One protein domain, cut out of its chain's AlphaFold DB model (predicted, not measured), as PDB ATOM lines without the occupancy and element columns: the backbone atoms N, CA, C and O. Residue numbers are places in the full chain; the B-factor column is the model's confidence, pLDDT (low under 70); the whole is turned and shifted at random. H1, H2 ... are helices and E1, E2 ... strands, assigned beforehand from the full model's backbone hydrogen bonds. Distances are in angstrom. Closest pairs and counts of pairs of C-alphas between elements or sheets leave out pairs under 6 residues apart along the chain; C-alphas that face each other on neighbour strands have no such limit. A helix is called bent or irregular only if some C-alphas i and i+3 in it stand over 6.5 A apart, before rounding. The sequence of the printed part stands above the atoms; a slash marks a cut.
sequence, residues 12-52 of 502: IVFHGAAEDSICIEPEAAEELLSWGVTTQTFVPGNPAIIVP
ATOM      1  N   ILE A  12     -37.154 -33.833  15.024       86.12
ATOM      2  CA  ILE A  12     -36.063 -33.013  14.476       86.12
ATOM      3  C   ILE A  12     -35.192 -32.487  15.609       86.12
ATOM      4  O   ILE A  12     -35.692 -32.003  16.622       86.12
ATOM      5  N   VAL A  13     -33.873 -32.567  15.422       85.25
ATOM      6  CA  VAL A  13     -32.885 -32.073  16.384       85.25
ATOM      7  C   VAL A  13     -32.070 -30.945  15.760       85.25
ATOM      8  O   VAL A  13     -31.341 -31.164  14.793       85.25
ATOM      9  N   PHE A  14     -32.150 -29.755  16.345       85.50
ATOM     10  CA  PHE A  14     -31.302 -28.613  16.023       85.50
ATOM     11  C   PHE A  14     -30.077 -28.631  16.937       85.50
ATOM     12  O   PHE A  14     -30.151 -28.293  18.117       85.50
ATOM     13  N   HIS A  15     -28.939 -29.068  16.406       81.62
ATOM     14  CA  HIS A  15     -27.682 -29.126  17.148       81.62
ATOM     15  C   HIS A  15     -26.866 -27.846  16.931       81.62
ATOM     16  O   HIS A  15     -26.609 -27.468  15.791       81.62
ATOM     17  N   GLY A  16     -26.395 -27.208  18.006       78.44
ATOM     18  CA  GLY A  16     -25.599 -25.976  17.916       78.44
ATOM     19  C   GLY A  16     -26.387 -24.678  17.982       78.44
ATOM     20  O   GLY A  16     -25.773 -23.619  17.914       78.44
ATOM     21  N   ALA A  17     -27.701 -24.749  18.165       74.50
ATOM     22  CA  ALA A  17     -28.564 -23.586  18.261       74.50
ATOM     23  C   ALA A  17     -29.382 -23.626  19.550       74.50
ATOM     24  O   ALA A  17     -29.804 -24.694  19.997       74.50
ATOM     25  N   ALA A  18     -29.598 -22.453  20.134       77.56
ATOM     26  CA  ALA A  18     -30.592 -22.276  21.176       77.56
ATOM     27  C   ALA A  18     -31.977 -22.091  20.533       77.56
ATOM     28  O   ALA A  18     -32.082 -21.628  19.395       77.56
ATOM     29  N   GLU A  19     -33.034 -22.474  21.239       79.69
ATOM     30  CA  GLU A  19     -34.412 -22.405  20.731       79.69
ATOM     31  C   GLU A  19     -34.817 -20.982  20.314       79.69
ATOM     32  O   GLU A  19     -35.446 -20.787  19.280       79.69
ATOM     33  N   ASP A  20     -34.358 -19.976  21.053       82.25
ATOM     34  CA  ASP A  20     -34.571 -18.550  20.787       82.25
ATOM     35  C   ASP A  20     -33.724 -17.997  19.626       82.25
ATOM     36  O   ASP A  20     -33.966 -16.886  19.156       82.25
ATOM     37  N   SER A  21     -32.743 -18.764  19.143       80.81
ATOM     38  CA  SER A  21     -31.823 -18.349  18.074       80.81
ATOM     39  C   SER A  21     -32.244 -18.791  16.668       80.81
ATOM     40  O   SER A  21     -31.620 -18.372  15.693       80.81
ATOM     41  N   ILE A  22     -33.288 -19.620  16.543       80.56
ATOM     42  CA  ILE A  22     -33.807 -20.111  15.258       80.56
ATOM     43  C   ILE A  22     -35.229 -19.592  15.045       80.56
ATOM     44  O   ILE A  22     -36.139 -19.897  15.809       80.56
ATOM     45  N   CYS A  23     -35.431 -18.863  13.948       83.25
ATOM     46  CA  CYS A  23     -36.757 -18.540  13.434       83.25
ATOM     47  C   CYS A  23     -37.111 -19.550  12.336       83.25
ATOM     48  O   CYS A  23     -36.409 -19.636  11.329       83.25
ATOM     49  N   ILE A  24     -38.170 -20.336  12.542       81.31
ATOM     50  CA  ILE A  24     -38.711 -21.230  11.511       81.31
ATOM     51  C   ILE A  24     -39.746 -20.431  10.724       81.31
ATOM     52  O   ILE A  24     -40.785 -20.058  11.269       81.31
ATOM     53  N   GLU A  25     -39.456 -20.164   9.453       91.00
ATOM     54  CA  GLU A  25     -40.394 -19.486   8.556       91.00
ATOM     55  C   GLU A  25     -41.712 -20.281   8.433       91.00
ATOM     56  O   GLU A  25     -41.682 -21.517   8.467       91.00
ATOM     57  N   PRO A  26     -42.870 -19.618   8.251       88.88
ATOM     58  CA  PRO A  26     -44.169 -20.291   8.161       88.88
ATOM     59  C   PRO A  26     -44.212 -21.415   7.116       88.88
ATOM     60  O   PRO A  26     -44.741 -22.490   7.392       88.88
ATOM     61  N   GLU A  27     -43.589 -21.202   5.955       91.31
ATOM     62  CA  GLU A  27     -43.497 -22.203   4.881       91.31
ATOM     63  C   GLU A  27     -42.715 -23.449   5.324       91.31
ATOM     64  O   GLU A  27     -43.136 -24.579   5.078       91.31
ATOM     65  N   ALA A  28     -41.609 -23.258   6.051       85.62
ATOM     66  CA  ALA A  28     -40.828 -24.362   6.598       85.62
ATOM     67  C   ALA A  28     -41.623 -25.116   7.675       85.62
ATOM     68  O   ALA A  28     -41.590 -26.342   7.719       85.62
ATOM     69  N   ALA A  29     -42.382 -24.413   8.520       84.75
ATOM     70  CA  ALA A  29     -43.231 -25.043   9.530       84.75
ATOM     71  C   ALA A  29     -44.336 -25.916   8.901       84.75
ATOM     72  O   ALA A  29     -44.573 -27.034   9.371       84.75
ATOM     73  N   GLU A  30     -44.972 -25.450   7.822       87.38
ATOM     74  CA  GLU A  30     -45.928 -26.245   7.040       87.38
ATOM     75  C   GLU A  30     -45.269 -27.476   6.412       87.38
ATOM     76  O   GLU A  30     -45.831 -28.575   6.454       87.38
ATOM     77  N   GLU A  31     -44.053 -27.330   5.885       87.06
ATOM     78  CA  GLU A  31     -43.301 -28.447   5.324       87.06
ATOM     79  C   GLU A  31     -42.960 -29.499   6.393       87.06
ATOM     80  O   GLU A  31     -43.222 -30.688   6.180       87.06
ATOM     81  N   LEU A  32     -42.485 -29.088   7.574       84.25
ATOM     82  CA  LEU A  32     -42.209 -29.989   8.701       84.25
ATOM     83  C   LEU A  32     -43.470 -30.742   9.159       84.25
ATOM     84  O   LEU A  32     -43.430 -31.958   9.372       84.25
ATOM     85  N   LEU A  33     -44.611 -30.052   9.250       84.19
ATOM     86  CA  LEU A  33     -45.910 -30.677   9.523       84.19
ATOM     87  C   LEU A  33     -46.279 -31.692   8.438       84.19
ATOM     88  O   LEU A  33     -46.703 -32.807   8.747       84.19
ATOM     89  N   SER A  34     -46.059 -31.349   7.168       86.00
ATOM     90  CA  SER A  34     -46.307 -32.253   6.044       86.00
ATOM     91  C   SER A  34     -45.438 -33.513   6.120       86.00
ATOM     92  O   SER A  34     -45.864 -34.590   5.689       86.00
ATOM     93  N   TRP A  35     -44.228 -33.422   6.678       82.19
ATOM     94  CA  TRP A  35     -43.329 -34.558   6.894       82.19
ATOM     95  C   TRP A  35     -43.749 -35.436   8.079       82.19
ATOM     96  O   TRP A  35     -43.274 -36.566   8.179       82.19
ATOM     97  N   GLY A  36     -44.688 -34.973   8.910       85.06
ATOM     98  CA  GLY A  36     -45.146 -35.671  10.110       85.06
ATOM     99  C   GLY A  36     -44.249 -35.430  11.324       85.06
ATOM    100  O   GLY A  36     -44.189 -36.283  12.207       85.06
ATOM    101  N   VAL A  37     -43.533 -34.302  11.367       83.62
ATOM    102  CA  VAL A  37     -42.716 -33.916  12.524       83.62
ATOM    103  C   VAL A  37     -43.634 -33.603  13.703       83.62
ATOM    104  O   VAL A  37     -44.539 -32.779  13.599       83.62
ATOM    105  N   THR A  38     -43.389 -34.256  14.833       83.94
ATOM    106  CA  THR A  38     -44.168 -34.098  16.073       83.94
ATOM    107  C   THR A  38     -43.391 -33.385  17.171       83.94
ATOM    108  O   THR A  38     -43.987 -32.742  18.030       83.94
ATOM    109  N   THR A  39     -42.063 -33.473  17.140       85.38
ATOM    110  CA  THR A  39     -41.181 -32.925  18.169       85.38
ATOM    111  C   THR A  39     -39.986 -32.220  17.540       85.38
ATOM    112  O   THR A  39     -39.412 -32.650  16.535       85.38
ATOM    113  N   GLN A  40     -39.594 -31.117  18.168       86.62
ATOM    114  CA  GLN A  40     -38.398 -30.354  17.840       86.62
ATOM    115  C   GLN A  40     -37.553 -30.274  19.108       86.62
ATOM    116  O   GLN A  40     -38.074 -30.013  20.190       86.62
ATOM    117  N   THR A  41     -36.265 -30.580  19.012       86.62
ATOM    118  CA  THR A  41     -35.346 -30.587  20.155       86.62
ATOM    119  C   THR A  41     -34.128 -29.742  19.834       86.62
ATOM    120  O   THR A  41     -33.486 -29.944  18.807       86.62
ATOM    121  N   PHE A  42     -33.777 -28.828  20.729       85.69
ATOM    122  CA  PHE A  42     -32.603 -27.974  20.593       85.69
ATOM    123  C   PHE A  42     -31.500 -28.496  21.509       85.69
ATOM    124  O   PHE A  42     -31.704 -28.689  22.708       85.69
ATOM    125  N   VAL A  43     -30.332 -28.772  20.934       81.81
ATOM    126  CA  VAL A  43     -29.174 -29.303  21.655       81.81
ATOM    127  C   VAL A  43     -28.044 -28.282  21.557       81.81
ATOM    128  O   VAL A  43     -27.594 -27.993  20.444       81.81
ATOM    129  N   PRO A  44     -27.539 -27.752  22.689       75.62
ATOM    130  CA  PRO A  44     -26.373 -26.878  22.689       75.62
ATOM    131  C   PRO A  44     -25.193 -27.579  22.015       75.62
ATOM    132  O   PRO A  44     -24.834 -28.701  22.377       75.62
ATOM    133  N   GLY A  45     -24.605 -26.941  21.008       69.69
ATOM    134  CA  GLY A  45     -23.506 -27.543  20.260       69.69
ATOM    135  C   GLY A  45     -22.191 -27.446  21.013       69.69
ATOM    136  O   GLY A  45     -21.909 -26.460  21.691       69.69
ATOM    137  N   ASN A  46     -21.344 -28.452  20.830       74.50
ATOM    138  CA  ASN A  46     -19.927 -28.343  21.136       74.50
ATOM    139  C   ASN A  46     -19.189 -27.893  19.859       74.50
ATOM    140  O   ASN A  46     -19.223 -28.640  18.882       74.50
ATOM    141  N   PRO A  47     -18.490 -26.742  19.841       69.50
ATOM    142  CA  PRO A  47     -17.743 -26.276  18.666       69.50
ATOM    143  C   PRO A  47     -16.690 -27.273  18.159       69.50
ATOM    144  O   PRO A  47     -16.313 -27.237  16.992       69.50
ATOM    145  N   ALA A  48     -16.217 -28.179  19.023       71.88
ATOM    146  CA  ALA A  48     -15.281 -29.236  18.657       71.88
ATOM    147  C   ALA A  48     -15.945 -30.441  17.957       71.88
ATOM    148  O   ALA A  48     -15.239 -31.323  17.469       71.88
ATOM    149  N   ILE A  49     -17.281 -30.514  17.921       70.12
ATOM    150  CA  ILE A  49     -18.048 -31.632  17.359       70.12
ATOM    151  C   ILE A  49     -18.956 -31.108  16.247       70.12
ATOM    152  O   ILE A  49     -20.006 -30.518  16.492       70.12
ATOM    153  N   ILE A  50     -18.565 -31.382  15.005       72.12
ATOM    154  CA  ILE A  50     -19.386 -31.093  13.829       72.12
ATOM    155  C   ILE A  50     -20.253 -32.320  13.540       72.12
ATOM    156  O   ILE A  50     -19.741 -33.390  13.203       72.12
ATOM    157  N   VAL A  51     -21.570 -32.159  13.666       77.69
ATOM    158  CA  VAL A  51     -22.564 -33.166  13.276       77.69
ATOM    159  C   VAL A  51     -23.137 -32.743  11.922       77.69
ATOM    160  O   VAL A  51     -23.816 -31.719  11.865       77.69
ATOM    161  N   PRO A  52     -22.848 -33.457  10.819       81.50
ATOM    162  CA  PRO A  52     -23.393 -33.088   9.519       81.50
ATOM    163  C   PRO A  52     -24.915 -33.256   9.497       81.50
ATOM    164  O   PRO A  52     -25.447 -34.226  10.033       81.50
TER     165      PRO A  52
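AT A GLANCE: This is residues 12 to 52 of the 502 residues of the protein "Amidase signature enzyme" of Ophiobolus disseminans (UniProt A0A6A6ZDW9). Two short strands, E1 and E2, run side by side and parallel as a small ribbon, with the single helix H1 set off near the end where E2 begins; residues 16 to 25 lead from E1 back to H1, and strands, link and helix together make an open frame. At the other end of the ribbon, residues 44 to 52 run out past E2 to Ala 48 and then fold back as a tail without a named element. The printed part has 41 residues with one named helix and two named strands, in the order E1, H1, E2 along the chain, and the sheet's order is E1, E2. The class is mixed, helices and strands, with 19 residues, under half of those printed, in named elements. The whole is loose, with a radius of gyration of the C-alphas of 11.6 A, and elongated, spanning 33 by 18 by 15 A.

IN THESE COORDINATES: Strand E1 holds residues 12 to 15 and begins with C-alpha 12 at (-36.063, -33.013, 14.476); it is 9.6 A from first to last C-alpha. Helix H1 holds residues 26 to 35 and measures 14.3 A, beginning with C-alpha 26 at (-44.169, -20.291, 8.161). Strand E2, the longest strand by residues, holds residues 39 to 43, measures 13.0 A and ends with C-alpha 43 at (-29.174, -29.303, 21.655).

HOW THE PARTS SIT: E1 and E2 are parallel neighbours, with 11 degrees between their N-to-C directions. The C-alphas of Val 13 and Thr 41 face each other at 4.7 A, and those of His 15 and Val 43 at 4.8 A. Across the pair, N 14 and O 41 are within hydrogen-bond range at 2.8 A, and so are N 43 and O 14 at 2.9 A. E1, H1 and E2 form a strand-helix-strand unit, two parallel neighbour strands with a helix between them along the chain, and its crossover is right-handed. The link from E1 to H1 is short, with 10 residues, and the link from H1 to E2 is tight, with 3 residues. In H1, which is not bent, every O i to N i+4 pair is within hydrogen-bond range.

THE WHOLE: The two C-alphas farthest apart are those of Ser 34, in H1, and Ala 48, in the tail, at 33.6 A. The C-alphas of the first and last printed residues, Ile 12 and Pro 52, are 13.6 A apart. The printed part has no cut, and neither link between named elements is long. The mean pLDDT of the printed part is 81.7, and confidence is low, under 70, at residues 45 and 47 of this predicted model.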